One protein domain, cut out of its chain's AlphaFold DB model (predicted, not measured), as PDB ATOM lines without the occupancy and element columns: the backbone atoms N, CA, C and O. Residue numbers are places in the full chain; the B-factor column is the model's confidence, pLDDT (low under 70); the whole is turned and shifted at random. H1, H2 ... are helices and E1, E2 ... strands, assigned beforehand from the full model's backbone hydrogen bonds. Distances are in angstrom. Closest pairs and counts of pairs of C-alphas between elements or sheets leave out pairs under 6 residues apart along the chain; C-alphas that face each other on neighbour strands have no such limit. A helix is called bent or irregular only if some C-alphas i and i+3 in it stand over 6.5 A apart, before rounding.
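Overview. This is residues 62 to 158 and 195 to 314 of the 443 residues of an uncharacterized protein of Acidobacteria bacterium (UniProt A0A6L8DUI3). Look first for a twisted sheet of six strands between two helix layers: H3, H5 and H9 cover one face, and H7 with the shorter H1 covers the other. H2 and H4 lie off the sheet near H3, and two long loops, residues 116 to 134 and 213 to 235, reach toward opposite ends of the domain. The printed part has 217 residues with nine named helices and six named strands, in the order E1 H1 E2 H2 H3 H4 H5 E3 H6 E4 H7 E5 E6 H8 H9; the sheet is mixed, in the order E2 E6 E5 E1 E4 E3. The class is mixed, helices and strands, with under half of the residues in named elements. The whole is compact, with a radius of gyration of the C-alphas of 16.7 A and spans of 45 by 42 by 34 A.

Arrangement. Start at E1, residues 62 to 67, an inner strand. E4, residues 236 to 242, is its parallel neighbour at 8 degrees, with N 62 and O 236 2.8 A apart. E5, residues 268 to 274, is its other parallel neighbour at 18 degrees, with N 63 and O 269 at 2.8 A. Beside E4 find the parallel edge strand E3, residues 145 to 149, with N 147 and O 237 at 2.9 A. E5 forms a hairpin with E6, residues 281 to 285, with N 272 and O 283 at 2.9 A. The edge strand E2, residues 82 to 84, is antiparallel to E6, with N 82 and O 284 at 2.8 A. On one face H7, residues 248 to 261, runs along the strands at a height over the sheet of 9.5 A. H1, residues 72 to 77, lies over E6 on the same face, and residues 248 to 249 of H7 alone only just touch it, with 3 pairs of C-alphas within 8 A, the closest being Ala 74 and Glu 249 at 5.0 A. E4, H7, E5 and E1, H1, E2 are split strand-helix-strand units, two strands that run the same way with other strands between them, each with a right-handed crossover. H6, residues 208 to 212, lies over E3 on that face and is irregular, with C-alphas 209 and 212 7.1 A apart. On the opposite face find the hub H3, residues 99 to 108. It touches H9, residues 302 to 312, the same way at 33 degrees, a shallow tilt only just short of steep, with the closest C-alphas, Leu 106 and Ala 306, at 5.6 A. It touches H5, residues 135 to 141, the closest C-alphas being Leu 107 and Leu 135 at 5.2 A. H2, residues 90 to 95, touches H3 only at the corner, and only just, with 3 pairs within 8 A, Val 95 and Ala 102 closest at 5.0 A. H4, residues 112 to 115, only just touches H3, with 3 pairs, Ser 101 and Pro 112 closest at 6.0 A. H8, residues 288 to 291, only grazes the sheet. Every O i to N i+4 pair is within hydrogen-bond range in H1, H2, H3, H5 and H7; H9 has 5 of 7, H6 has 0 of 1 with 1 of 2 O i to N i+3 pairs, and H4 and H8 are too short for such a pair.

Along the chain. Find C-alpha 62 at (488.397, 711.569, 515.048), where E1 begins its 16.3 A. E4 is 19.1 A long and E5 19.5 A. H7 starts at C-alpha 248, (497.385, 723.621, 503.647), and is 19.7 A long. H3 is 14.4 A long, and H9, 16.0 A, ends at C-alpha 312, (488.108, 709.888, 523.245).

Size, cuts and confidence. The two C-alphas farthest apart, those of Ala 120 and Pro 231, are 48.4 A apart. Residues 159 to 194 are not printed, and C-alphas 158 and 195 are 7.7 A apart across that cut, on the link from E3 to H6. The links H4 to H5 and H6 to E4 are long. Mean pLDDT of the printed part is 71.6, with 92 residues under 70, among them 119 to 133 and 212 to 233.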
ATOM      1  N   ILE A  62     487.070 711.001 514.818       94.94
ATOM      2  CA  ILE A  62     488.397 711.569 515.048       94.94
ATOM      3  C   ILE A  62     489.044 711.829 513.688       94.94
ATOM      4  O   ILE A  62     489.221 710.919 512.882       94.94
ATOM      5  N   VAL A  63     489.426 713.070 513.423       95.19
ATOM      6  CA  VAL A  63     490.130 713.453 512.196       95.19
ATOM      7  C   VAL A  63     491.450 714.094 512.563       95.19
ATOM      8  O   VAL A  63     491.490 715.027 513.359       95.19
ATOM      9  N   TRP A  64     492.535 713.599 511.982       94.56
ATOM     10  CA  TRP A  64     493.863 714.188 512.093       94.56
ATOM     11  C   TRP A  64     494.272 714.749 510.740       94.56
ATOM     12  O   TRP A  64     494.361 714.011 509.767       94.56
ATOM     13  N   ILE A  65     494.557 716.042 510.681       91.50
ATOM     14  CA  ILE A  65     495.150 716.712 509.530       91.50
ATOM     15  C   ILE A  65     496.594 717.029 509.906       91.50
ATOM     16  O   ILE A  65     496.851 717.879 510.754       91.50
ATOM     17  N   VAL A  66     497.541 716.300 509.318       90.00
ATOM     18  CA  VAL A  66     498.966 716.387 509.652       90.00
ATOM     19  C   VAL A  66     499.729 716.930 508.455       90.00
ATOM     20  O   VAL A  66     500.014 716.209 507.491       90.00
ATOM     21  N   ALA A  67     500.086 718.205 508.528       86.00
ATOM     22  CA  ALA A  67     500.869 718.873 507.502       86.00
ATOM     23  C   ALA A  67     502.333 718.954 507.919       86.00
ATOM     24  O   ALA A  67     502.648 719.069 509.101       86.00
ATOM     25  N   ASP A  68     503.240 718.907 506.944       78.88
ATOM     26  CA  ASP A  68     504.652 719.148 507.224       78.88
ATOM     27  C   ASP A  68     504.822 720.570 507.785       78.88
ATOM     28  O   ASP A  68     505.353 720.711 508.866       78.88
ATOM     29  N   ALA A  69     504.260 721.628 507.209       74.44
ATOM     30  CA  ALA A  69     504.266 722.954 507.842       74.44
ATOM     31  C   ALA A  69     502.837 723.458 508.049       74.44
ATOM     32  O   ALA A  69     501.998 723.280 507.170       74.44
ATOM     33  N   VAL A  70     502.570 724.085 509.195       71.25
ATOM     34  CA  VAL A  70     501.322 724.814 509.460       71.25
ATOM     35  C   VAL A  70     501.715 726.190 509.976       71.25
ATOM     36  O   VAL A  70     502.466 726.290 510.948       71.25
ATOM     37  N   ASP A  71     501.266 727.238 509.299       68.62
ATOM     38  CA  ASP A  71     501.454 728.613 509.737       68.62
ATOM     39  C   ASP A  71     500.375 729.019 510.753       68.62
ATOM     40  O   ASP A  71     499.353 728.354 510.929       68.62
ATOM     41  N   GLU A  72     500.604 730.120 511.472       63.22
ATOM     42  CA  GLU A  72     499.599 730.629 512.417       63.22
ATOM     43  C   GLU A  72     498.308 731.067 511.711       63.22
ATOM     44  O   GLU A  72     497.234 730.997 512.309       63.22
ATOM     45  N   ALA A  73     498.404 731.465 510.438       63.38
ATOM     46  CA  ALA A  73     497.263 731.842 509.614       63.38
ATOM     47  C   ALA A  73     496.305 730.661 509.390       63.38
ATOM     48  O   ALA A  73     495.112 730.837 509.604       63.38
ATOM     49  N   ALA A  74     496.798 729.448 509.115       65.56
ATOM     50  CA  ALA A  74     495.950 728.263 508.974       65.56
ATOM     51  C   ALA A  74     495.146 727.932 510.246       65.56
ATOM     52  O   ALA A  74     494.025 727.430 510.155       65.56
ATOM     53  N   PHE A  75     495.683 728.229 511.437       63.88
ATOM     54  CA  PHE A  75     494.935 728.078 512.693       63.88
ATOM     55  C   PHE A  75     493.902 729.192 512.901       63.88
ATOM     56  O   PHE A  75     492.843 728.936 513.466       63.88
ATOM     57  N   ALA A  76     494.207 730.418 512.467       57.38
ATOM     58  CA  ALA A  76     493.324 731.574 512.613       57.38
ATOM     59  C   ALA A  76     492.202 731.625 511.555       57.38
ATOM     60  O   ALA A  76     491.126 732.148 511.842       57.38
ATOM     61  N   GLY A  77     492.444 731.090 510.353       56.09
ATOM     62  CA  GLY A  77     491.492 731.042 509.240       56.09
ATOM     63  C   GLY A  77     490.426 729.953 509.391       56.09
ATOM     64  O   GLY A  77     489.273 730.148 509.009       56.09
ATOM     65  N   ALA A  78     490.758 728.832 510.040       59.78
ATOM     66  CA  ALA A  78     489.817 727.744 510.285       59.78
ATOM     67  C   ALA A  78     488.912 728.043 511.499       59.78
ATOM     68  O   ALA A  78     489.244 727.741 512.648       59.78
ATOM     69  N   ALA A  79     487.742 728.637 511.247       60.22
ATOM     70  CA  ALA A  79     486.763 728.975 512.282       60.22
ATOM     71  C   ALA A  79     486.463 727.786 513.222       60.22
ATOM     72  O   ALA A  79     486.083 726.697 512.789       60.22
ATOM     73  N   GLY A  80     486.611 728.007 514.531       68.06
ATOM     74  CA  GLY A  80     486.310 727.011 515.562       68.06
ATOM     75  C   GLY A  80     487.453 726.053 515.918       68.06
ATOM     76  O   GLY A  80     487.203 725.116 516.677       68.06
ATOM     77  N   PHE A  81     488.672 726.269 515.407       77.06
ATOM     78  CA  PHE A  81     489.878 725.654 515.963       77.06
ATOM     79  C   PHE A  81     490.379 726.438 517.178       77.06
ATOM     80  O   PHE A  81     490.658 727.632 517.113       77.06
ATOM     81  N   GLU A  82     490.534 725.735 518.293       76.62
ATOM     82  CA  GLU A  82     491.241 726.205 519.475       76.62
ATOM     83  C   GLU A  82     492.719 725.814 519.357       76.62
ATOM     84  O   GLU A  82     493.055 724.665 519.049       76.62
ATOM     85  N   ARG A  83     493.628 726.761 519.597       75.88
ATOM     86  CA  ARG A  83     495.064 726.469 519.619       75.88
ATOM     87  C   ARG A  83     495.418 725.718 520.901       75.88
ATOM     88  O   ARG A  83     495.047 726.143 521.989       75.88
ATOM     89  N   LEU A  84     496.186 724.638 520.779       74.31
ATOM     90  CA  LEU A  84     496.773 723.946 521.921       74.31
ATOM     91  C   LEU A  84     498.166 724.516 522.196       74.31
ATOM     92  O   LEU A  84     499.038 724.490 521.324       74.31
ATOM     93  N   ASP A  85     498.391 724.992 523.420       67.94
ATOM     94  CA  ASP A  85     499.700 725.484 523.855       67.94
ATOM     95  C   ASP A  85     500.683 724.319 524.005       67.94
ATOM     96  O   ASP A  85     500.786 723.659 525.045       67.94
ATOM     97  N   THR A  86     501.411 724.032 522.926       61.44
ATOM     98  CA  THR A  86     502.368 722.931 522.897       61.44
ATOM     99  C   THR A  86     503.706 723.330 523.514       61.44
ATOM    100  O   THR A  86     504.353 724.272 523.051       61.44
ATOM    101  N   VAL A  87     504.185 722.585 524.517       58.50
ATOM    102  CA  VAL A  87     505.511 722.818 525.111       58.50
ATOM    103  C   VAL A  87     506.604 722.073 524.353       58.50
ATOM    104  O   VAL A  87     506.508 720.881 524.043       58.50
ATOM    105  N   ARG A  88     507.708 722.791 524.122       55.16
ATOM    106  CA  ARG A  88     508.980 722.234 523.658       55.16
ATOM    107  C   ARG A  88     509.623 721.422 524.789       55.16
ATOM    108  O   ARG A  88     510.477 721.924 525.511       55.16
ATOM    109  N   THR A  89     509.207 720.173 524.977       51.50
ATOM    110  CA  THR A  89     510.005 719.226 525.772       51.50
ATOM    111  C   THR A  89     511.158 718.708 524.912       51.50
ATOM    112  O   THR A  89     511.060 718.709 523.684       51.50
ATOM    113  N   THR A  90     512.255 718.254 525.521       48.12
ATOM    114  CA  THR A  90     513.371 717.609 524.799       48.12
ATOM    115  C   THR A  90     512.879 716.443 523.945       48.12
ATOM    116  O   THR A  90     513.347 716.254 522.825       48.12
ATOM    117  N   THR A  91     511.874 715.718 524.440       52.22
ATOM    118  CA  THR A  91     511.197 714.649 523.710       52.22
ATOM    119  C   THR A  91     510.431 715.192 522.506       52.22
ATOM    120  O   THR A  91     510.617 714.679 521.411       52.22
ATOM    121  N   THR A  92     509.639 716.265 522.649       54.12
ATOM    122  CA  THR A  92     508.925 716.880 521.512       54.12
ATOM    123  C   THR A  92     509.896 717.431 520.468       54.12
ATOM    124  O   THR A  92     509.678 717.227 519.285       54.12
ATOM    125  N   ALA A  93     510.994 718.064 520.887       50.03
ATOM    126  CA  ALA A  93     512.007 718.603 519.978       50.03
ATOM    127  C   ALA A  93     512.751 717.507 519.187       50.03
ATOM    128  O   ALA A  93     513.062 717.707 518.017       50.03
ATOM    129  N   ALA A  94     513.000 716.343 519.800       52.50
ATOM    130  CA  ALA A  94     513.565 715.170 519.123       52.50
ATOM    131  C   ALA A  94     512.545 714.462 518.214       52.50
ATOM    132  O   ALA A  94     512.913 713.849 517.218       52.50
ATOM    133  N   VAL A  95     511.256 714.547 518.550       57.19
ATOM    134  CA  VAL A  95     510.156 714.036 517.725       57.19
ATOM    135  C   VAL A  95     509.942 714.913 516.481       57.19
ATOM    136  O   VAL A  95     509.585 714.388 515.432       57.19
ATOM    137  N   THR A  96     510.171 716.226 516.577       56.22
ATOM    138  CA  THR A  96     509.860 717.212 515.521       56.22
ATOM    139  C   THR A  96     511.066 717.634 514.683       56.22
ATOM    140  O   THR A  96     510.937 718.526 513.847       56.22
ATOM    141  N   SER A  97     512.244 717.034 514.889       59.97
ATOM    142  CA  SER A  97     513.419 717.309 514.051       59.97
ATOM    143  C   SER A  97     513.243 716.812 512.610       59.97
ATOM    144  O   SER A  97     513.879 717.347 511.706       59.97
ATOM    145  N   ASP A  98     512.357 715.832 512.396       73.81
ATOM    146  CA  ASP A  98     511.953 715.290 511.095       73.81
ATOM    147  C   ASP A  98     510.426 714.997 511.083       73.81
ATOM    148  O   ASP A  98     509.916 714.377 512.024       73.81
ATOM    149  N   PRO A  99     509.680 715.376 510.024       78.81
ATOM    150  CA  PRO A  99     508.233 715.150 509.939       78.81
ATOM    151  C   PRO A  99     507.791 713.688 509.963       78.81
ATOM    152  O   PRO A  99     506.645 713.396 510.330       78.81
ATOM    153  N   ALA A 100     508.657 712.755 509.569       80.19
ATOM    154  CA  ALA A 100     508.331 711.338 509.596       80.19
ATOM    155  C   ALA A 100     508.441 710.731 510.998       80.19
ATOM    156  O   ALA A 100     507.625 709.890 511.399       80.19
ATOM    157  N   SER A 101     509.381 711.226 511.795       80.69
ATOM    158  CA  SER A 101     509.521 710.924 513.215       80.69
ATOM    159  C   SER A 101     508.332 711.459 514.017       80.69
ATOM    160  O   SER A 101     507.768 710.723 514.831       80.69
ATOM    161  N   ALA A 102     507.854 712.667 513.700       82.31
ATOM    162  CA  ALA A 102     506.643 713.237 514.290       82.31
ATOM    163  C   ALA A 102     505.405 712.368 514.028       82.31
ATOM    164  O   ALA A 102     504.673 712.022 514.955       82.31
ATOM    165  N   ARG A 103     505.209 711.927 512.779       86.50
ATOM    166  CA  ARG A 103     504.114 711.008 512.419       86.50
ATOM    167  C   ARG A 103     504.239 709.647 513.083       86.50
ATOM    168  O   ARG A 103     503.237 709.070 513.489       86.50
ATOM    169  N   THR A 104     505.455 709.142 513.247       84.50
ATOM    170  CA  THR A 104     505.677 707.872 513.947       84.50
ATOM    171  C   THR A 104     505.287 707.968 515.419       84.50
ATOM    172  O   THR A 104     504.616 707.077 515.942       84.50
ATOM    173  N   ALA A 105     505.637 709.078 516.070       86.00
ATOM    174  CA  ALA A 105     505.241 709.353 517.443       86.00
ATOM    175  C   ALA A 105     503.722 709.511 517.581       86.00
ATOM    176  O   ALA A 105     503.126 708.931 518.484       86.00
ATOM    177  N   LEU A 106     503.080 710.218 516.647       90.06
ATOM    178  CA  LEU A 106     501.622 710.335 516.575       90.06
ATOM    179  C   LEU A 106     500.934 708.971 516.427       90.06
ATOM    180  O   LEU A 106     499.922 708.711 517.071       90.06
ATOM    181  N   LEU A 107     501.480 708.084 515.595       87.94
ATOM    182  CA  LEU A 107     500.883 706.775 515.346       87.94
ATOM    183  C   LEU A 107     501.150 705.763 516.458       87.94
ATOM    184  O   LEU A 107     500.396 704.808 516.566       87.94
ATOM    185  N   THR A 108     502.184 705.920 517.281       84.12
ATOM    186  CA  THR A 108     502.534 704.935 518.327       84.12
ATOM    187  C   THR A 108     502.256 705.420 519.746       84.12
ATOM    188  O   THR A 108     502.061 704.603 520.643       84.12
ATOM    189  N   GLY A 109     502.249 706.738 519.959       85.94
ATOM    190  CA  GLY A 109     502.338 707.359 521.279       85.94
ATOM    191  C   GLY A 109     503.723 707.233 521.926       85.94
ATOM    192  O   GLY A 109     503.846 707.493 523.119       85.94
ATOM    193  N   VAL A 110     504.753 706.828 521.174       82.38
ATOM    194  CA  VAL A 110     506.118 706.576 521.661       82.38
ATOM    195  C   VAL A 110     507.090 707.510 520.951       82.38
ATOM    196  O   VAL A 110     507.028 707.665 519.730       82.38
ATOM    197  N   SER A 111     508.017 708.128 521.681       84.00
ATOM    198  CA  SER A 111     509.059 708.934 521.050       84.00
ATOM    199  C   SER A 111     509.957 708.101 520.115       84.00
ATOM    200  O   SER A 111     510.248 706.937 520.402       84.00
ATOM    201  N   PRO A 112     510.466 708.683 519.012       78.62
ATOM    202  CA  PRO A 112     511.375 708.003 518.090       78.62
ATOM    203  C   PRO A 112     512.601 707.407 518.784       78.62
ATOM    204  O   PRO A 112     513.010 706.296 518.456       78.62
ATOM    205  N   ALA A 113     513.145 708.113 519.780       76.69
ATOM    206  CA  ALA A 113     514.287 707.653 520.562       76.69
ATOM    207  C   ALA A 113     513.970 706.364 521.336       76.69
ATOM    208  O   ALA A 113     514.724 705.397 521.245       76.69
ATOM    209  N   THR A 114     512.836 706.312 522.045       77.25
ATOM    210  CA  THR A 114     512.403 705.104 522.766       77.25
ATOM    211  C   THR A 114     512.052 703.968 521.810       77.25
ATOM    212  O   THR A 114     512.335 702.805 522.097       77.25
ATOM    213  N   LEU A 115     511.465 704.290 520.654       74.56
ATOM    214  CA  LEU A 115     511.119 703.304 519.633       74.56
ATOM    215  C   LEU A 115     512.362 702.721 518.926       74.56
ATOM    216  O   LEU A 115     512.254 701.723 518.217       74.56
ATOM    217  N   GLY A 116     513.541 703.319 519.125       72.31
ATOM    218  CA  GLY A 116     514.790 702.882 518.506       72.31
ATOM    219  C   GLY A 116     514.930 703.327 517.052       72.31
ATOM    220  O   GLY A 116     515.550 702.622 516.258       72.31
ATOM    221  N   ILE A 117     514.339 704.465 516.682       72.81
ATOM    222  CA  ILE A 117     514.604 705.111 515.395       72.81
ATOM    223  C   ILE A 117     516.003 705.721 515.444       72.81
ATOM    224  O   ILE A 117     516.307 706.570 516.281       72.81
ATOM    225  N   ASP A 118     516.856 705.277 514.530       70.25
ATOM    226  CA  ASP A 118     518.193 705.810 514.350       70.25
ATOM    227  C   ASP A 118     518.108 707.233 513.780       70.25
ATOM    228  O   ASP A 118     517.547 707.465 512.707       70.25
ATOM    229  N   ALA A 119     518.661 708.197 514.517       68.19
ATOM    230  CA  ALA A 119     518.560 709.616 514.185       68.19
ATOM    231  C   ALA A 119     519.309 710.004 512.897       68.19
ATOM    232  O   ALA A 119     518.994 711.033 512.304       68.19
ATOM    233  N   ALA A 120     520.295 709.211 512.461       66.69
ATOM    234  CA  ALA A 120     521.059 709.484 511.246       66.69
ATOM    235  C   ALA A 120     520.338 708.983 509.987       66.69
ATOM    236  O   ALA A 120     520.450 709.580 508.919       66.69
ATOM    237  N   THR A 121     519.606 707.878 510.104       64.62
ATOM    238  CA  THR A 121     518.950 707.200 508.980       64.62
ATOM    239  C   THR A 121     517.438 707.397 508.947       64.62
ATOM    240  O   THR A 121     516.824 707.097 507.925       64.62
ATOM    241  N   GLY A 122     516.830 707.869 510.041       67.06
ATOM    242  CA  GLY A 122     515.380 707.989 510.192       67.06
ATOM    243  C   GLY A 122     514.670 706.634 510.195       67.06
ATOM    244  O   GLY A 122     513.498 706.552 509.848       67.06
ATOM    245  N   ARG A 123     515.369 705.542 510.524       66.62
ATOM    246  CA  ARG A 123     514.847 704.172 510.396       66.62
ATOM    247  C   ARG A 123     514.846 703.439 511.724       66.62
ATOM    248  O   ARG A 123     515.745 703.609 512.539       66.62
ATOM    249  N   LEU A 124     513.860 702.568 511.910       65.69
ATOM    250  CA  LEU A 124     513.796 701.652 513.048       65.69
ATOM    251  C   LEU A 124     515.018 700.724 513.084       65.69
ATOM    252  O   LEU A 124     515.222 699.941 512.165       65.69
ATOM    253  N   ALA A 125     515.795 700.724 514.161       60.25
ATOM    254  CA  ALA A 125     516.905 699.782 514.320       60.25
ATOM    255  C   ALA A 125     516.426 698.315 514.393       60.25
ATOM    256  O   ALA A 125     517.130 697.396 513.969       60.25
ATOM    257  N   ALA A 126     515.207 698.095 514.892       53.84
ATOM    258  CA  ALA A 126     514.528 696.806 514.970       53.84
ATOM    259  C   ALA A 126     513.002 697.005 514.880       53.84
ATOM    260  O   ALA A 126     512.526 698.112 515.129       53.84
ATOM    261  N   PRO A 127     512.212 695.968 514.534       51.38
ATOM    262  CA  PRO A 127     510.757 696.038 514.661       51.38
ATOM    263  C   PRO A 127     510.334 696.463 516.081       51.38
ATOM    264  O   PRO A 127     511.014 696.080 517.040       51.38
ATOM    265  N   PRO A 128     509.222 697.208 516.241       55.28
ATOM    266  CA  PRO A 128     508.711 697.561 517.561       55.28
ATOM    267  C   PRO A 128     508.479 696.314 518.437       55.28
ATOM    268  O   PRO A 128     508.119 695.256 517.906       55.28
ATOM    269  N   PRO A 129     508.653 696.405 519.770       51.22
ATOM    270  CA  PRO A 129     508.347 695.302 520.678       51.22
ATOM    271  C   PRO A 129     506.910 694.799 520.495       51.22
ATOM    272  O   PRO A 129     506.011 695.594 520.243       51.22
ATOM    273  N   ALA A 130     506.667 693.502 520.717       46.75
ATOM    274  CA  ALA A 130     505.368 692.852 520.474       46.75
ATOM    275  C   ALA A 130     504.165 693.457 521.239       46.75
ATOM    276  O   ALA A 130     503.022 693.140 520.925       46.75
ATOM    277  N   GLY A 131     504.406 694.313 522.240       50.12
ATOM    278  CA  GLY A 131     503.370 695.047 522.974       50.12
ATOM    279  C   GLY A 131     503.083 696.464 522.461       50.12
ATOM    280  O   GLY A 131     502.131 697.079 522.926       50.12
ATOM    281  N   VAL A 132     503.882 696.995 521.531       62.16
ATOM    282  CA  VAL A 132     503.703 698.345 520.977       62.16
ATOM    283  C   VAL A 132     502.813 698.262 519.743       62.16
ATOM    284  O   VAL A 132     503.246 697.850 518.671       62.16
ATOM    285  N   THR A 133     501.559 698.674 519.901       68.12
ATOM    286  CA  THR A 133     500.566 698.744 518.819       68.12
ATOM    287  C   THR A 133     500.383 700.170 518.331       68.12
ATOM    288  O   THR A 133     500.463 701.115 519.123       68.12
ATOM    289  N   VAL A 134     500.035 700.340 517.059       79.88
ATOM    290  CA  VAL A 134     499.758 701.671 516.499       79.88
ATOM    291  C   VAL A 134     498.318 702.124 516.749       79.88
ATOM    292  O   VAL A 134     497.421 701.315 516.969       79.88
ATOM    293  N   LEU A 135     498.076 703.430 516.719       86.69
ATOM    294  CA  LEU A 135     496.782 704.050 516.973       86.69
ATOM    295  C   LEU A 135     495.690 703.560 516.009       86.69
ATOM    296  O   LEU A 135     494.629 703.181 516.509       86.69
ATOM    297  N   PRO A 136     495.907 703.488 514.674       82.50
ATOM    298  CA  PRO A 136     494.891 702.946 513.773       82.50
ATOM    299  C   PRO A 136     494.493 701.516 514.161       82.50
ATOM    300  O   PRO A 136     493.314 701.208 514.254       82.50
ATOM    301  N   GLU A 137     495.455 700.657 514.499       73.31
ATOM    302  CA  GLU A 137     495.188 699.283 514.944       73.31
ATOM    303  C   GLU A 137     494.326 699.246 516.217       73.31
ATOM    304  O   GLU A 137     493.373 698.470 516.309       73.31
ATOM    305  N   GLN A 138     494.625 700.106 517.191       75.31
ATOM    306  CA  GLN A 138     493.884 700.176 518.451       75.31
ATOM    307  C   GLN A 138     492.444 700.656 518.256       75.31
ATOM    308  O   GLN A 138     491.509 700.021 518.746       75.31
ATOM    309  N   LEU A 139     492.248 701.745 517.509       82.31
ATOM    310  CA  LEU A 139     490.916 702.284 517.228       82.31
ATOM    311  C   LEU A 139     490.084 701.284 516.421       82.31
ATOM    312  O   LEU A 139     488.905 701.069 516.709       82.31
ATOM    313  N   ARG A 140     490.719 700.600 515.467       74.75
ATOM    314  CA  ARG A 140     490.091 699.561 514.653       74.75
ATOM    315  C   ARG A 140     489.593 698.385 515.488       74.75
ATOM    316  O   ARG A 140     488.438 697.991 515.336       74.75
ATOM    317  N   ARG A 141     490.410 697.872 516.420       69.50
ATOM    318  CA  ARG A 141     490.001 696.832 517.392       69.50
ATOM    319  C   ARG A 141     488.805 697.254 518.232       69.50
ATOM    320  O   ARG A 141     488.030 696.415 518.675       69.50
ATOM    321  N   ALA A 142     488.647 698.553 518.423       73.38
ATOM    322  CA  ALA A 142     487.537 699.121 519.145       73.38
ATOM    323  C   ALA A 142     486.337 699.475 518.254       73.38
ATOM    324  O   ALA A 142     485.430 700.149 518.726       73.38
ATOM    325  N   GLY A 143     486.303 699.053 516.989       75.25
ATOM    326  CA  GLY A 143     485.159 699.243 516.093       75.25
ATOM    327  C   GLY A 143     485.158 700.548 515.294       75.25
ATOM    328  O   GLY A 143     484.149 700.851 514.658       75.25
ATOM    329  N   TYR A 144     486.256 701.311 515.294       81.88
ATOM    330  CA  TYR A 144     486.393 702.461 514.399       81.88
ATOM    331  C   TYR A 144     486.671 702.010 512.958       81.88
ATOM    332  O   TYR A 144     487.412 701.055 512.700       81.88
ATOM    333  N   TYR A 145     486.135 702.749 511.992       80.62
ATOM    334  CA  TYR A 145     486.703 702.778 510.646       80.62
ATOM    335  C   TYR A 145     488.012 703.567 510.660       80.62
ATOM    336  O   TYR A 145     488.038 704.654 511.218       80.62
ATOM    337  N   THR A 146     489.095 703.052 510.081       82.38
ATOM    338  CA  THR A 146     490.401 703.736 510.101       82.38
ATOM    339  C   THR A 146     490.929 703.922 508.691       82.38
ATOM    340  O   THR A 146     491.193 702.932 508.007       82.38
ATOM    341  N   SER A 147     491.139 705.167 508.272       81.31
ATOM    342  CA  SER A 147     491.636 705.503 506.936       81.31
ATOM    343  C   SER A 147     492.814 706.468 506.979       81.31
ATOM    344  O   SER A 147     493.085 707.119 507.994       81.31
ATOM    345  N   ARG A 148     493.522 706.542 505.853       86.06
ATOM    346  CA  ARG A 148     494.615 707.478 505.633       86.06
ATOM    347  C   ARG A 148     494.569 707.998 504.206       86.06
ATOM    348  O   ARG A 148     494.644 707.212 503.272       86.06
ATOM    349  N   ALA A 149     494.573 709.312 504.067       82.12
ATOM    350  CA  ALA A 149     494.748 710.034 502.822       82.12
ATOM    351  C   ALA A 149     496.184 710.580 502.708       82.12
ATOM    352  O   ALA A 149     496.844 710.885 503.707       82.12
ATOM    353  N   GLY A 150     496.673 710.707 501.478       76.44
ATOM    354  CA  GLY A 150     498.035 711.149 501.157       76.44
ATOM    355  C   GLY A 150     499.070 710.014 501.184       76.44
ATOM    356  O   GLY A 150     498.700 708.853 501.102       76.44
ATOM    357  N   PRO A 151     500.376 710.303 501.240       75.62
ATOM    358  CA  PRO A 151     501.407 709.282 501.457       75.62
ATOM    359  C   PRO A 151     501.601 708.985 502.963       75.62
ATOM    360  O   PRO A 151     501.347 709.866 503.785       75.62
ATOM    361  N   PRO A 152     502.082 707.791 503.366       74.12
ATOM    362  CA  PRO A 152     502.198 707.374 504.772       74.12
ATOM    363  C   PRO A 152     503.156 708.235 505.612       74.12
ATOM    364  O   PRO A 152     502.871 708.500 506.778       74.12
ATOM    365  N   ARG A 153     504.253 708.725 505.011       78.94
ATOM    366  CA  ARG A 153     505.216 709.686 505.599       78.94
ATOM    367  C   ARG A 153     505.721 709.335 507.014       78.94
ATOM    368  O   ARG A 153     506.092 710.246 507.734       78.94
ATOM    369  N   HIS A 154     505.739 708.072 507.442       81.19
ATOM    370  CA  HIS A 154     506.220 707.668 508.774       81.19
ATOM    371  C   HIS A 154     507.424 706.715 508.704       81.19
ATOM    372  O   HIS A 154     507.609 705.995 507.723       81.19
ATOM    373  N   ASN A 155     508.163 706.604 509.807       76.25
ATOM    374  CA  ASN A 155     509.389 705.810 509.948       76.25
ATOM    375  C   ASN A 155     509.154 704.397 510.511       76.25
ATOM    376  O   ASN A 155     510.097 703.721 510.913       76.25
ATOM    377  N   LEU A 156     507.907 703.909 510.507       72.06
ATOM    378  CA  LEU A 156     507.578 702.540 510.933       72.06
ATOM    379  C   LEU A 156     508.061 701.441 509.965       72.06
ATOM    380  O   LEU A 156     507.771 700.268 510.168       72.06
ATOM    381  N   GLN A 157     508.806 701.789 508.917       64.38
ATOM    382  CA  GLN A 157     509.388 700.829 507.981       64.38
ATOM    383  C   GLN A 157     510.712 700.276 508.540       64.38
ATOM    384  O   GLN A 157     511.554 701.025 509.035       64.38
ATOM    385  N   SER A 158     510.922 698.960 508.462       47.09
ATOM    386  CA  SER A 158     512.175 698.331 508.896       47.09
ATOM    387  C   SER A 158     513.285 698.509 507.838       47.09
ATOM    388  O   SER A 158     513.020 698.396 506.642       47.09
ATOM    389  N   LEU A 195     504.949 698.965 507.699       50.66
ATOM    390  CA  LEU A 195     504.462 698.047 508.730       50.66
ATOM    391  C   LEU A 195     502.929 697.998 508.790       50.66
ATOM    392  O   LEU A 195     502.418 697.004 509.285       50.66
ATOM    393  N   LEU A 196     502.212 699.015 508.281       59.59
ATOM    394  CA  LEU A 196     500.753 699.148 508.360       59.59
ATOM    395  C   LEU A 196     499.988 698.527 507.173       59.59
ATOM    396  O   LEU A 196     498.760 698.624 507.112       59.59
ATOM    397  N   GLY A 197     500.684 697.849 506.252       59.28
ATOM    398  CA  GLY A 197     500.079 697.047 505.182       59.28
ATOM    399  C   GLY A 197     499.137 697.852 504.280       59.28
ATOM    400  O   GLY A 197     499.500 698.913 503.778       59.28
ATOM    401  N   ALA A 198     497.897 697.382 504.097       55.50
ATOM    402  CA  ALA A 198     496.889 698.056 503.270       55.50
ATOM    403  C   ALA A 198     496.564 699.500 503.703       55.50
ATOM    404  O   ALA A 198     496.090 700.287 502.886       55.50
ATOM    405  N   TRP A 199     496.833 699.871 504.961       65.38
ATOM    406  CA  TRP A 199     496.679 701.254 505.416       65.38
ATOM    407  C   TRP A 199     497.762 702.162 504.816       65.38
ATOM    408  O   TRP A 199     497.490 703.308 504.466       65.38
ATOM    409  N   ASP A 200     498.974 701.638 504.623       68.12
ATOM    410  CA  ASP A 200     500.068 702.348 503.952       68.12
ATOM    411  C   ASP A 200     499.886 702.384 502.439       68.12
ATOM    412  O   ASP A 200     500.255 703.379 501.823       68.12
ATOM    413  N   ALA A 201     499.230 701.379 501.859       57.03
ATOM    414  CA  ALA A 201     498.885 701.351 500.437       57.03
ATOM    415  C   ALA A 201     497.667 702.226 500.066       57.03
ATOM    416  O   ALA A 201     497.366 702.382 498.884       57.03
ATOM    417  N   ALA A 202     496.943 702.791 501.042       61.91
ATOM    418  CA  ALA A 202     495.736 703.577 500.787       61.91
ATOM    419  C   ALA A 202     496.014 704.837 499.934       61.91
ATOM    420  O   ALA A 202     496.973 705.578 500.166       61.91
ATOM    421  N   GLY A 203     495.166 705.087 498.934       57.19
ATOM    422  CA  GLY A 203     495.321 706.208 498.001       57.19
ATOM    423  C   GLY A 203     495.067 707.595 498.618       57.19
ATOM    424  O   GLY A 203     494.636 707.708 499.767       57.19
ATOM    425  N   PRO A 204     495.291 708.678 497.847       64.12
ATOM    426  CA  PRO A 204     495.136 710.054 498.323       64.12
ATOM    427  C   PRO A 204     493.707 710.414 498.757       64.12
ATOM    428  O   PRO A 204     493.552 711.310 499.578       64.12
ATOM    429  N   ASP A 205     492.699 709.687 498.272       64.75
ATOM    430  CA  ASP A 205     491.277 709.968 498.512       64.75
ATOM    431  C   ASP A 205     490.634 709.022 499.547       64.75
ATOM    432  O   ASP A 205     489.412 708.951 499.667       64.75
ATOM    433  N   ALA A 206     491.438 708.244 500.281       71.25
ATOM    434  CA  ALA A 206     490.930 707.307 501.280       71.25
ATOM    435  C   ALA A 206     490.541 708.024 502.590       71.25
ATOM    436  O   ALA A 206     491.345 708.186 503.512       71.25
ATOM    437  N   ASP A 207     489.271 708.418 502.681       80.38
ATOM    438  CA  ASP A 207     488.676 709.116 503.825       80.38
ATOM    439  C   ASP A 207     487.495 708.362 504.470       80.38
ATOM    440  O   ASP A 207     487.188 707.216 504.134       80.38
ATOM    441  N   TRP A 208     486.815 709.020 505.416       84.62
ATOM    442  CA  TRP A 208     485.706 708.475 506.204       84.62
ATOM    443  C   TRP A 208     484.491 708.024 505.387       84.62
ATOM    444  O   TRP A 208     483.671 707.247 505.887       84.62
ATOM    445  N   ARG A 209     484.334 708.474 504.140       80.12
ATOM    446  CA  ARG A 209     483.202 708.108 503.273       80.12
ATOM    447  C   ARG A 209     483.288 706.651 502.811       80.12
ATOM    448  O   ARG A 209     482.282 706.069 502.415       80.12
ATOM    449  N   GLY A 210     484.451 706.011 502.960       71.19
ATOM    450  CA  GLY A 210     484.620 704.569 502.764       71.19
ATOM    451  C   GLY A 210     483.978 703.685 503.845       71.19
ATOM    452  O   GLY A 210     483.774 702.494 503.604       71.19
ATOM    453  N   ARG A 211     483.619 704.237 505.017       73.50
ATOM    454  CA  ARG A 211     483.222 703.469 506.222       73.50
ATOM    455  C   ARG A 211     482.014 702.551 506.045       73.50
ATOM    456  O   ARG A 211     481.926 701.509 506.693       73.50
ATOM    457  N   GLU A 212     481.073 702.923 505.185       67.94
ATOM    458  CA  GLU A 212     479.853 702.138 504.971       67.94
ATOM    459  C   GLU A 212     480.154 700.835 504.222       67.94
ATOM    460  O   GLU A 212     479.590 699.791 504.536       67.94
ATOM    461  N   LYS A 213     481.139 700.873 503.319       57.97
ATOM    462  CA  LYS A 213     481.549 699.748 502.459       57.97
ATOM    463  C   LYS A 213     482.592 698.836 503.111       57.97
ATOM    464  O   LYS A 213     482.894 697.752 502.618       57.97
ATOM    465  N   ASP A 214     483.138 699.270 504.238       56.50
ATOM    466  CA  ASP A 214     484.309 698.682 504.878       56.50
ATOM    467  C   ASP A 214     484.055 697.331 505.586       56.50
ATOM    468  O   ASP A 214     484.981 696.558 505.752       56.50
ATOM    469  N   TRP A 215     482.816 696.988 505.966       47.66
ATOM    470  CA  TRP A 215     482.496 695.680 506.604       47.66
ATOM    471  C   TRP A 215     481.532 694.810 505.789       47.66
ATOM    472  O   TRP A 215     481.171 693.699 506.180       47.66
ATOM    473  N   GLU A 216     481.120 695.309 504.624       41.41
ATOM    474  CA  GLU A 216     480.577 694.475 503.545       41.41
ATOM    475  C   GLU A 216     481.691 693.703 502.818       41.41
ATOM    476  O   GLU A 216     481.419 692.839 501.988       41.41
ATOM    477  N   SER A 217     482.935 693.984 503.210       40.78
ATOM    478  CA  SER A 217     484.177 693.507 502.634       40.78
ATOM    479  C   SER A 217     484.947 692.731 503.707       40.78
ATOM    480  O   SER A 217     485.302 693.325 504.729       40.78
ATOM    481  N   PRO A 218     485.200 691.418 503.564       34.28
ATOM    482  CA  PRO A 218     486.078 690.739 504.502       34.28
ATOM    483  C   PRO A 218     487.490 691.322 504.337       34.28
ATOM    484  O   PRO A 218     488.018 691.379 503.229       34.28
ATOM    485  N   CYS A 219     488.103 691.740 505.446       44.19
ATOM    486  CA  CYS A 219     489.541 692.025 505.552       44.19
ATOM    487  C   CYS A 219     490.056 693.364 505.001       44.19
ATOM    488  O   CYS A 219     491.218 693.448 504.595       44.19
ATOM    489  N   THR A 220     489.286 694.451 505.056       40.72
ATOM    490  CA  THR A 220     489.886 695.774 504.864       40.72
ATOM    491  C   THR A 220     490.570 696.246 506.152       40.72
ATOM    492  O   THR A 220     489.948 696.605 507.150       40.72
ATOM    493  N   VAL A 221     491.904 696.240 506.121       45.53
ATOM    494  CA  VAL A 221     492.797 696.963 507.047       45.53
ATOM    495  C   VAL A 221     492.802 696.549 508.537       45.53
ATOM    496  O   VAL A 221     493.167 697.356 509.390       45.53
ATOM    497  N   ALA A 222     492.464 695.302 508.898       33.41
ATOM    498  CA  ALA A 222     492.568 694.847 510.294       33.41
ATOM    499  C   ALA A 222     492.987 693.384 510.486       33.41
ATOM    500  O   ALA A 222     492.534 692.481 509.784       33.41
ATOM    501  N   PHE A 223     493.751 693.167 511.560       32.19
ATOM    502  CA  PHE A 223     493.739 691.921 512.316       32.19
ATOM    503  C   PHE A 223     492.305 691.506 512.668       32.19
ATOM    504  O   PHE A 223     491.539 692.316 513.185       32.19
ATOM    505  N   GLY A 224     492.015 690.214 512.509       33.97
ATOM    506  CA  GLY A 224     490.857 689.556 513.109       33.97
ATOM    507  C   GLY A 224     489.570 689.703 512.300       33.97
ATOM    508  O   GLY A 224     488.824 690.663 512.447       33.97
ATOM    509  N   CYS A 225     489.245 688.672 511.521       38.72
ATOM    510  CA  CYS A 225     487.973 688.505 510.804       38.72
ATOM    511  C   CYS A 225     486.785 688.171 511.738       38.72
ATOM    512  O   CYS A 225     485.885 687.430 511.355       38.72
ATOM    513  N   GLY A 226     486.802 688.645 512.987       37.16
ATOM    514  CA  GLY A 226     485.989 688.091 514.078       37.16
ATOM    515  C   GLY A 226     485.025 689.058 514.767       37.16
ATOM    516  O   GLY A 226     484.499 688.716 515.821       37.16
ATOM    517  N   GLY A 227     484.802 690.262 514.233       41.25
ATOM    518  CA  GLY A 227     483.849 691.218 514.812       41.25
ATOM    519  C   GLY A 227     482.425 691.006 514.291       41.25
ATOM    520  O   GLY A 227     482.202 690.989 513.078       41.25
ATOM    521  N   ALA A 228     481.448 690.872 515.192       41.41
ATOM    522  CA  ALA A 228     480.033 690.879 514.824       41.41
ATOM    523  C   ALA A 228     479.680 692.182 514.078       41.41
ATOM    524  O   ALA A 228     480.107 693.266 514.476       41.41
ATOM    525  N   ARG A 229     478.889 692.087 512.997       48.34
ATOM    526  CA  ARG A 229     478.249 693.250 512.357       48.34
ATOM    527  C   ARG A 229     477.424 693.983 513.421       48.34
ATOM    528  O   ARG A 229     476.346 693.510 513.759       48.34
ATOM    529  N   SER A 230     477.896 695.121 513.924       40.50
ATOM    530  CA  SER A 230     477.034 696.026 514.691       40.50
ATOM    531  C   SER A 230     476.254 696.907 513.712       40.50
ATOM    532  O   SER A 230     476.880 697.676 512.977       40.50
ATOM    533  N   PRO A 231     474.915 696.800 513.643       39.69
ATOM    534  CA  PRO A 231     474.106 697.742 512.880       39.69
ATOM    535  C   PRO A 231     474.144 699.131 513.546       39.69
ATOM    536  O   PRO A 231     473.952 699.237 514.755       39.69
ATOM    537  N   GLY A 232     474.397 700.188 512.762       51.84
ATOM    538  CA  GLY A 232     474.395 701.590 513.212       51.84
ATOM    539  C   GLY A 232     475.490 702.462 512.569       51.84
ATOM    540  O   GLY A 232     476.421 701.921 511.959       51.84
ATOM    541  N   PRO A 233     475.396 703.804 512.680       59.59
ATOM    542  CA  PRO A 233     476.475 704.715 512.299       59.59
ATOM    543  C   PRO A 233     477.731 704.401 513.123       59.59
ATOM    544  O   PRO A 233     477.683 704.302 514.349       59.59
ATOM    545  N   ARG A 234     478.856 704.173 512.436       73.25
ATOM    546  CA  ARG A 234     480.123 703.757 513.055       73.25
ATOM    547  C   ARG A 234     481.072 704.940 513.203       73.25
ATOM    548  O   ARG A 234     481.194 705.722 512.256       73.25
ATOM    549  N   PRO A 235     481.790 705.047 514.335       87.44
ATOM    550  CA  PRO A 235     482.802 706.066 514.474       87.44
ATOM    551  C   PRO A 235     483.973 705.805 513.523       87.44
ATOM    552  O   PRO A 235     484.256 704.659 513.165       87.44
ATOM    553  N   PHE A 236     484.661 706.862 513.099       88.69
ATOM    554  CA  PHE A 236     485.831 706.745 512.240       88.69
ATOM    555  C   PHE A 236     487.017 707.546 512.760       88.69
ATOM    556  O   PHE A 236     486.870 708.499 513.522       88.69
ATOM    557  N   PHE A 237     488.195 707.117 512.330       92.38
ATOM    558  CA  PHE A 237     489.472 707.782 512.443       92.38
ATOM    559  C   PHE A 237     490.022 708.000 511.034       92.38
ATOM    560  O   PHE A 237     490.281 707.028 510.323       92.38
ATOM    561  N   ALA A 238     490.204 709.251 510.623       91.00
ATOM    562  CA  ALA A 238     490.779 709.583 509.323       91.00
ATOM    563  C   ALA A 238     492.036 710.439 509.499       91.00
ATOM    564  O   ALA A 238     491.981 711.509 510.107       91.00
ATOM    565  N   LEU A 239     493.164 709.973 508.957       92.50
ATOM    566  CA  LEU A 239     494.415 710.730 508.902       92.50
ATOM    567  C   LEU A 239     494.619 711.331 507.507       92.50
ATOM    568  O   LEU A 239     494.699 710.596 506.529       92.50
ATOM    569  N   PHE A 240     494.807 712.641 507.413       90.00
ATOM    570  CA  PHE A 240     495.189 713.345 506.194       90.00
ATOM    571  C   PHE A 240     496.642 713.797 506.296       90.00
ATOM    572  O   PHE A 240     496.967 714.673 507.094       90.00
ATOM    573  N   ASN A 241     497.519 713.214 505.480       87.50
ATOM    574  CA  ASN A 241     498.910 713.645 505.384       87.50
ATOM    575  C   ASN A 241     499.073 714.683 504.271       87.50
ATOM    576  O   ASN A 241     499.024 714.341 503.087       87.50
ATOM    577  N   LEU A 242     499.321 715.935 504.654       84.69
ATOM    578  CA  LEU A 242     499.513 717.047 503.723       84.69
ATOM    579  C   LEU A 242     501.008 717.352 503.541       84.69
ATOM    580  O   LEU A 242     501.796 717.284 504.489       84.69
ATOM    581  N   ALA A 243     501.407 717.653 502.304       71.69
ATOM    582  CA  ALA A 243     502.770 718.074 501.982       71.69
ATOM    583  C   ALA A 243     503.014 719.534 502.409       71.69
ATOM    584  O   ALA A 243     502.067 720.309 502.515       71.69
ATOM    585  N   ALA A 244     504.276 719.919 502.621       63.62
ATOM    586  CA  ALA A 244     504.649 721.324 502.816       63.62
ATOM    587  C   ALA A 244     504.408 722.141 501.529       63.62
ATOM    588  O   ALA A 244     504.852 721.728 500.457       63.62
ATOM    589  N   GLY A 245     503.743 723.299 501.639       61.25
ATOM    590  CA  GLY A 245     503.560 724.259 500.543       61.25
ATOM    591  C   GLY A 245     502.313 725.142 500.685       61.25
ATOM    592  O   GLY A 245     501.496 724.934 501.584       61.25
ATOM    593  N   ASP A 246     502.167 726.106 499.771       53.28
ATOM    594  CA  ASP A 246     501.008 727.002 499.663       53.28
ATOM    595  C   ASP A 246     499.755 726.182 499.307       53.28
ATOM    596  O   ASP A 246     499.554 725.781 498.160       53.28
ATOM    597  N   GLY A 247     498.929 725.856 500.302       68.38
ATOM    598  CA  GLY A 247     497.727 725.046 500.075       68.38
ATOM    599  C   GLY A 247     497.199 724.260 501.271       68.38
ATOM    600  O   GLY A 247     496.147 723.638 501.140       68.38
ATOM    601  N   VAL A 248     497.875 724.288 502.426       79.38
ATOM    602  CA  VAL A 248     497.385 723.621 503.647       79.38
ATOM    603  C   VAL A 248     496.035 724.191 504.082       79.38
ATOM    604  O   VAL A 248     495.105 723.423 504.301       79.38
ATOM    605  N   GLU A 249     495.891 725.516 504.141       80.25
ATOM    606  CA  GLU A 249     494.647 726.176 504.564       80.25
ATOM    607  C   GLU A 249     493.452 725.830 503.647       80.25
ATOM    608  O   GLU A 249     492.494 725.241 504.153       80.25
ATOM    609  N   PRO A 250     493.516 725.992 502.305       83.12
ATOM    610  CA  PRO A 250     492.446 725.528 501.415       83.12
ATOM    611  C   PRO A 250     492.137 724.027 501.532       83.12
ATOM    612  O   PRO A 250     491.012 723.586 501.296       83.12
ATOM    613  N   GLN A 251     493.124 723.190 501.862       85.56
ATOM    614  CA  GLN A 251     492.897 721.760 502.082       85.56
ATOM    615  C   GLN A 251     492.168 721.491 503.398       85.56
ATOM    616  O   GLN A 251     491.248 720.671 503.404       85.56
ATOM    617  N   VAL A 252     492.539 722.185 504.475       86.44
ATOM    618  CA  VAL A 252     491.838 722.141 505.764       86.44
ATOM    619  C   VAL A 252     490.391 722.591 505.580       86.44
ATOM    620  O   VAL A 252     489.489 721.854 505.968       86.44
ATOM    621  N   GLU A 253     490.157 723.724 504.913       86.56
ATOM    622  CA  GLU A 253     488.812 724.230 504.615       86.56
ATOM    623  C   GLU A 253     487.977 723.217 503.830       86.56
ATOM    624  O   GLU A 253     486.834 722.954 504.192       86.56
ATOM    625  N   ARG A 254     488.546 722.580 502.795       87.69
ATOM    626  CA  ARG A 254     487.839 721.533 502.039       87.69
ATOM    627  C   ARG A 254     487.490 720.317 502.892       87.69
ATOM    628  O   ARG A 254     486.401 719.777 502.738       87.69
ATOM    629  N   ILE A 255     488.398 719.859 503.755       90.00
ATOM    630  CA  ILE A 255     488.161 718.688 504.616       90.00
ATOM    631  C   ILE A 255     487.082 719.007 505.658       90.00
ATOM    632  O   ILE A 255     486.150 718.226 505.836       90.00
ATOM    633  N   VAL A 256     487.184 720.160 506.321       90.19
ATOM    634  CA  VAL A 256     486.211 720.613 507.327       90.19
ATOM    635  C   VAL A 256     484.853 720.902 506.683       90.19
ATOM    636  O   VAL A 256     483.829 720.495 507.226       90.19
ATOM    637  N   GLY A 257     484.841 721.528 505.505       89.75
ATOM    638  CA  GLY A 257     483.640 721.742 504.700       89.75
ATOM    639  C   GLY A 257     482.969 720.426 504.312       89.75
ATOM    640  O   GLY A 257     481.777 720.275 504.530       89.75
ATOM    641  N   ALA A 258     483.736 719.425 503.868       90.50
ATOM    642  CA  ALA A 258     483.191 718.104 503.554       90.50
ATOM    643  C   ALA A 258     482.584 717.398 504.782       90.50
ATOM    644  O   ALA A 258     481.554 716.741 504.661       90.50
ATOM    645  N   LEU A 259     483.177 717.547 505.976       91.12
ATOM    646  CA  LEU A 259     482.566 717.055 507.221       91.12
ATOM    647  C   LEU A 259     481.248 717.776 507.535       91.12
ATOM    648  O   LEU A 259     480.325 717.150 508.054       91.12
ATOM    649  N   ALA A 260     481.162 719.081 507.259       90.38
ATOM    650  CA  ALA A 260     479.948 719.866 507.463       90.38
ATOM    651  C   ALA A 260     478.847 719.475 506.469       90.38
ATOM    652  O   ALA A 260     477.710 719.258 506.883       90.38
ATOM    653  N   ASP A 261     479.197 719.318 505.191       91.38
ATOM    654  CA  ASP A 261     478.292 718.897 504.117       91.38
ATOM    655  C   ASP A 261     477.708 717.500 504.386       91.38
ATOM    656  O   ASP A 261     476.524 717.262 504.148       91.38
ATOM    657  N   ASP A 262     478.517 716.596 504.950       88.50
ATOM    658  CA  ASP A 262     478.087 715.258 505.373       88.50
ATOM    659  C   ASP A 262     477.302 715.264 506.708       88.50
ATOM    660  O   ASP A 262     476.820 714.217 507.144       88.50
ATOM    661  N   GLY A 263     477.178 716.414 507.386       90.81
ATOM    662  CA  GLY A 263     476.504 716.543 508.685       90.81
ATOM    663  C   GLY A 263     477.262 715.919 509.864       90.81
ATOM    664  O   GLY A 263     476.666 715.651 510.900       90.81
ATOM    665  N   LEU A 264     478.567 715.674 509.717       90.38
ATOM    666  CA  LEU A 264     479.407 714.959 510.686       90.38
ATOM    667  C   LEU A 264     480.249 715.893 511.562       90.38
ATOM    668  O   LEU A 264     480.815 715.447 512.563       90.38
ATOM    669  N   LEU A 265     480.370 717.174 511.197       89.75
ATOM    670  CA  LEU A 265     481.303 718.107 511.839       89.75
ATOM    671  C   LEU A 265     481.078 718.246 513.354       89.75
ATOM    672  O   LEU A 265     482.046 718.253 514.107       89.75
ATOM    673  N   GLU A 266     479.826 718.304 513.809       88.00
ATOM    674  CA  GLU A 266     479.493 718.505 515.229       88.00
ATOM    675  C   GLU A 266     479.729 717.259 516.101       88.00
ATOM    676  O   GLU A 266     479.838 717.367 517.323       88.00
ATOM    677  N   GLU A 267     479.872 716.086 515.479       89.38
ATOM    678  CA  GLU A 267     480.193 714.806 516.127       89.38
ATOM    679  C   GLU A 267     481.683 714.435 515.986       89.38
ATOM    680  O   GLU A 267     482.127 713.380 516.455       89.38
ATOM    681  N   THR A 268     482.474 715.296 515.334       91.75
ATOM    682  CA  THR A 268     483.868 715.027 514.976       91.75
ATOM    683  C   THR A 268     484.833 715.905 515.760       91.75
ATOM    684  O   THR A 268     484.751 717.129 515.753       91.75
ATOM    685  N   VAL A 269     485.828 715.271 516.376       92.62
ATOM    686  CA  VAL A 269     487.020 715.955 516.873       92.62
ATOM    687  C   VAL A 269     488.006 716.090 515.718       92.62
ATOM    688  O   VAL A 269     488.428 715.077 515.158       92.62
ATOM    689  N   VAL A 270     488.419 717.313 515.384       92.88
ATOM    690  CA  VAL A 270     489.404 717.558 514.317       92.88
ATOM    691  C   VAL A 270     490.686 718.121 514.912       92.88
ATOM    692  O   VAL A 270     490.664 719.159 515.559       92.88
ATOM    693  N   PHE A 271     491.813 717.458 514.678       91.62
ATOM    694  CA  PHE A 271     493.145 717.923 515.052       91.62
ATOM    695  C   PHE A 271     493.874 718.431 513.810       91.62
ATOM    696  O   PHE A 271     493.953 717.715 512.814       91.62
ATOM    697  N   LEU A 272     494.451 719.626 513.887       88.62
ATOM    698  CA  LEU A 272     495.392 720.157 512.904       88.62
ATOM    699  C   LEU A 272     496.781 720.172 513.536       88.62
ATOM    700  O   LEU A 272     496.975 720.774 514.589       88.62
ATOM    701  N   VAL A 273     497.737 719.487 512.916       87.38
ATOM    702  CA  VAL A 273     499.065 719.252 513.484       87.38
ATOM    703  C   VAL A 273     500.142 719.635 512.477       87.38
ATOM    704  O   VAL A 273     500.182 719.101 511.369       87.38
ATOM    705  N   GLY A 274     501.045 720.523 512.888       83.44
ATOM    706  CA  GLY A 274     502.287 720.818 512.175       83.44
ATOM    707  C   GLY A 274     503.397 719.848 512.572       83.44
ATOM    708  O   GLY A 274     503.791 719.794 513.738       83.44
ATOM    709  N   ALA A 275     503.889 719.074 511.603       74.81
ATOM    710  CA  ALA A 275     504.869 718.003 511.788       74.81
ATOM    711  C   ALA A 275     506.325 718.411 511.479       74.81
ATOM    712  O   ALA A 275     507.240 717.657 511.787       74.81
ATOM    713  N   SER A 276     506.562 719.587 510.899       67.19
ATOM    714  CA  SER A 276     507.875 720.164 510.580       67.19
ATOM    715  C   SER A 276     508.001 721.551 511.202       67.19
ATOM    716  O   SER A 276     507.053 722.336 511.219       67.19
ATOM    717  N   GLY A 277     509.196 721.854 511.704       57.16
ATOM    718  CA  GLY A 277     509.539 723.159 512.256       57.16
ATOM    719  C   GLY A 277     510.185 723.067 513.635       57.16
ATOM    720  O   GLY A 277     510.078 722.071 514.347       57.16
ATOM    721  N   SER A 278     510.852 724.150 514.037       50.81
ATOM    722  CA  SER A 278     511.442 724.296 515.378       50.81
ATOM    723  C   SER A 278     510.390 724.421 516.497       50.81
ATOM    724  O   SER A 278     510.741 724.412 517.681       50.81
ATOM    725  N   THR A 279     509.105 724.504 516.130       55.19
ATOM    726  CA  THR A 279     507.926 724.453 517.005       55.19
ATOM    727  C   THR A 279     506.873 723.536 516.413       55.19
ATOM    728  O   THR A 279     506.287 723.920 515.401       55.19
ATOM    729  N   PRO A 280     506.568 722.384 517.035       63.62
ATOM    730  CA  PRO A 280     505.286 721.745 516.774       63.62
ATOM    731  C   PRO A 280     504.175 722.744 517.097       63.62
ATOM    732  O   PRO A 280     504.279 723.492 518.069       63.62
ATOM    733  N   ALA A 281     503.133 722.748 516.278       74.94
ATOM    734  CA  ALA A 281     501.902 723.469 516.548       74.94
ATOM    735  C   ALA A 281     500.749 722.479 516.421       74.94
ATOM    736  O   ALA A 281     500.719 721.667 515.493       74.94
ATOM    737  N   ALA A 282     499.820 722.533 517.367       82.12
ATOM    738  CA  ALA A 282     498.610 721.737 517.326       82.12
ATOM    739  C   ALA A 282     497.410 722.641 517.591       82.12
ATOM    740  O   ALA A 282     497.432 723.491 518.478       82.12
ATOM    741  N   GLY A 283     496.364 722.437 516.813       84.19
ATOM    742  CA  GLY A 283     495.059 723.038 517.002       84.19
ATOM    743  C   GLY A 283     494.021 721.935 517.024       84.19
ATOM    744  O   GLY A 283     494.218 720.864 516.444       84.19
ATOM    745  N   VAL A 284     492.919 722.187 517.706       87.19
ATOM    746  CA  VAL A 284     491.841 721.223 517.832       87.19
ATOM    747  C   VAL A 284     490.492 721.910 517.736       87.19
ATOM    748  O   VAL A 284     490.251 722.946 518.342       87.19
ATOM    749  N   ARG A 285     489.593 721.302 516.978       89.06
ATOM    750  CA  ARG A 285     488.172 721.599 516.996       89.06
ATOM    751  C   ARG A 285     487.477 720.488 517.767       89.06
ATOM    752  O   ARG A 285     487.467 719.335 517.333       89.06
ATOM    753  N   TRP A 286     486.924 720.833 518.922       86.12
ATOM    754  CA  TRP A 286     486.151 719.899 519.732       86.12
ATOM    755  C   TRP A 286     484.716 719.775 519.206       86.12
ATOM    756  O   TRP A 286     484.146 720.784 518.787       86.12
ATOM    757  N   PRO A 287     484.111 718.576 519.263       83.81
ATOM    758  CA  PRO A 287     482.679 718.432 519.051       83.81
ATOM    759  C   PRO A 287     481.925 719.093 520.208       83.81
ATOM    760  O   PRO A 287     482.434 719.162 521.336       83.81
ATOM    761  N   ALA A 288     480.694 719.535 519.951       74.38
ATOM    762  CA  ALA A 288     479.875 720.246 520.936       74.38
ATOM    763  C   ALA A 288     479.708 719.455 522.247       74.38
ATOM    764  O   ALA A 288     479.751 720.028 523.332       74.38
ATOM    765  N   SER A 289     479.625 718.124 522.156       72.25
ATOM    766  CA  SER A 289     479.493 717.217 523.303       72.25
ATOM    767  C   SER A 289     480.695 717.203 524.257       72.25
ATOM    768  O   SER A 289     480.571 716.719 525.378       72.25
ATOM    769  N   ILE A 290     481.860 717.703 523.829       72.38
ATOM    770  CA  ILE A 290     483.112 717.666 524.602       72.38
ATOM    771  C   ILE A 290     483.615 719.076 524.929       72.38
ATOM    772  O   ILE A 290     484.355 719.240 525.898       72.38
ATOM    773  N   ALA A 291     483.234 720.089 524.146       65.25
ATOM    774  CA  ALA A 291     483.738 721.455 524.278       65.25
ATOM    775  C   ALA A 291     483.519 722.051 525.684       65.25
ATOM    776  O   ALA A 291     484.436 722.649 526.240       65.25
ATOM    777  N   GLU A 292     482.353 721.824 526.296       58.47
ATOM    778  CA  GLU A 292     482.016 722.366 527.626       58.47
ATOM    779  C   GLU A 292     482.667 721.604 528.794       58.47
ATOM    780  O   GLU A 292     482.723 722.107 529.912       58.47
ATOM    781  N   ALA A 293     483.203 720.405 528.551       54.53
ATOM    782  CA  ALA A 293     483.812 719.558 529.579       54.53
ATOM    783  C   ALA A 293     485.317 719.839 529.791       54.53
ATOM    784  O   ALA A 293     486.017 719.056 530.441       54.53
ATOM    785  N   ARG A 294     485.853 720.922 529.209       59.41
ATOM    786  CA  ARG A 294     487.293 721.209 529.205       59.41
ATOM    787  C   ARG A 294     487.706 722.266 530.210       59.41
ATOM    788  O   ARG A 294     487.497 723.454 530.017       59.41
ATOM    789  N   GLU A 295     488.458 721.819 531.208       50.56
ATOM    790  CA  GLU A 295     489.226 722.680 532.104       50.56
ATOM    791  C   GLU A 295     490.705 722.273 532.046       50.56
ATOM    792  O   GLU A 295     491.176 721.427 532.820       50.56
ATOM    793  N   SER A 296     491.475 722.792 531.083       54.06
ATOM    794  CA  SER A 296     492.928 722.587 531.114       54.06
ATOM    795  C   SER A 296     493.722 723.590 530.277       54.06
ATOM    796  O   SER A 296     493.940 723.363 529.095       54.06
ATOM    797  N   ASN A 297     494.317 724.586 530.940       54.56
ATOM    798  CA  ASN A 297     495.396 725.429 530.388       54.56
ATOM    799  C   ASN A 297     496.784 724.762 530.514       54.56
ATOM    800  O   ASN A 297     497.815 725.431 530.553       54.56
ATOM    801  N   ALA A 298     496.825 723.439 530.710       63.28
ATOM    802  CA  ALA A 298     498.081 722.728 530.888       63.28
ATOM    803  C   ALA A 298     498.788 722.552 529.537       63.28
ATOM    804  O   ALA A 298     498.135 722.187 528.560       63.28
ATOM    805  N   PRO A 299     500.117 722.715 529.494       68.94
ATOM    806  CA  PRO A 299     500.857 722.538 528.262       68.94
ATOM    807  C   PRO A 299     500.748 721.120 527.693       68.94
ATOM    808  O   PRO A 299     500.725 720.130 528.442       68.94
ATOM    809  N   VAL A 300     500.714 721.059 526.361       77.62
ATOM    810  CA  VAL A 300     500.477 719.859 525.550       77.62
ATOM    811  C   VAL A 300     501.764 719.406 524.851       77.62
ATOM    812  O   VAL A 300     502.576 720.216 524.412       77.62
ATOM    813  N   SER A 301     501.974 718.102 524.725       82.06
ATOM    814  CA  SER A 301     503.007 717.499 523.878       82.06
ATOM    815  C   SER A 301     502.381 716.815 522.664       82.06
ATOM    816  O   SER A 301     501.241 716.364 522.716       82.06
ATOM    817  N   LEU A 302     503.140 716.640 521.578       82.56
ATOM    818  CA  LEU A 302     502.693 715.825 520.439       82.56
ATOM    819  C   LEU A 302     502.360 714.381 520.866       82.56
ATOM    820  O   LEU A 302     501.425 713.772 520.349       82.56
ATOM    821  N   LEU A 303     503.095 713.861 521.854       87.44
ATOM    822  CA  LEU A 303     502.876 712.529 522.425       87.44
ATOM    823  C   LEU A 303     501.554 712.414 523.193       87.44
ATOM    824  O   LEU A 303     501.111 711.297 523.435       87.44
ATOM    825  N   ASP A 304     500.911 713.532 523.543       87.38
ATOM    826  CA  ASP A 304     499.609 713.543 524.213       87.38
ATOM    827  C   ASP A 304     498.456 713.280 523.230       87.38
ATOM    828  O   ASP A 304     497.364 712.882 523.640       87.38
ATOM    829  N   LEU A 305     498.663 713.453 521.918       90.69
ATOM    830  CA  LEU A 305     497.578 713.350 520.936       90.69
ATOM    831  C   LEU A 305     497.106 711.904 520.724       90.69
ATOM    832  O   LEU A 305     495.900 711.652 520.721       90.69
ATOM    833  N   ALA A 306     498.026 710.939 520.621       92.00
ATOM    834  CA  ALA A 306     497.685 709.516 520.514       92.00
ATOM    835  C   ALA A 306     496.868 708.991 521.717       92.00
ATOM    836  O   ALA A 306     495.771 708.471 521.496       92.00
ATOM    837  N   PRO A 307     497.304 709.170 522.983       90.62
ATOM    838  CA  PRO A 307     496.516 708.751 524.138       90.62
ATOM    839  C   PRO A 307     495.209 709.542 524.269       90.62
ATOM    840  O   PRO A 307     494.217 708.996 524.744       90.62
ATOM    841  N   THR A 308     495.157 710.792 523.795       90.44
ATOM    842  CA  THR A 308     493.898 711.550 523.714       90.44
ATOM    843  C   THR A 308     492.909 710.900 522.753       90.44
ATOM    844  O   THR A 308     491.751 710.729 523.119       90.44
ATOM    845  N   ALA A 309     493.341 710.487 521.558       92.75
ATOM    846  CA  ALA A 309     492.479 709.793 520.602       92.75
ATOM    847  C   ALA A 309     491.951 708.457 521.159       92.75
ATOM    848  O   ALA A 309     490.767 708.156 521.021       92.75
ATOM    849  N   VAL A 310     492.800 707.691 521.852       89.12
ATOM    850  CA  VAL A 310     492.398 706.450 522.540       89.12
ATOM    851  C   VAL A 310     491.367 706.733 523.641       89.12
ATOM    852  O   VAL A 310     490.335 706.064 523.707       89.12
ATOM    853  N   ALA A 311     491.599 707.759 524.464       88.19
ATOM    854  CA  ALA A 311     490.685 708.137 525.539       88.19
ATOM    855  C   ALA A 311     489.329 708.623 525.008       88.19
ATOM    856  O   ALA A 311     488.297 708.205 525.529       88.19
ATOM    857  N   LEU A 312     489.321 709.446 523.950       88.12
ATOM    858  CA  LEU A 312     488.108 709.888 523.245       88.12
ATOM    859  C   LEU A 312     487.315 708.704 522.687       88.12
ATOM    860  O   LEU A 312     486.090 708.706 522.723       88.12
ATOM    861  N   ALA A 313     488.008 707.660 522.232       87.00
ATOM    862  CA  ALA A 313     487.389 706.415 521.806       87.00
ATOM    863  C   ALA A 313     486.875 705.547 522.970       87.00
ATOM    864  O   ALA A 313     486.403 704.438 522.713       87.00
ATOM    865  N   GLY A 314     486.955 706.007 524.223       84.62
ATOM    866  CA  GLY A 314     486.511 705.272 525.410       84.62
ATOM    867  C   GLY A 314     487.390 704.070 525.754       84.62
ATOM    868  O   GLY A 314     486.923 703.135 526.399       84.62
TER     869      GLY A 314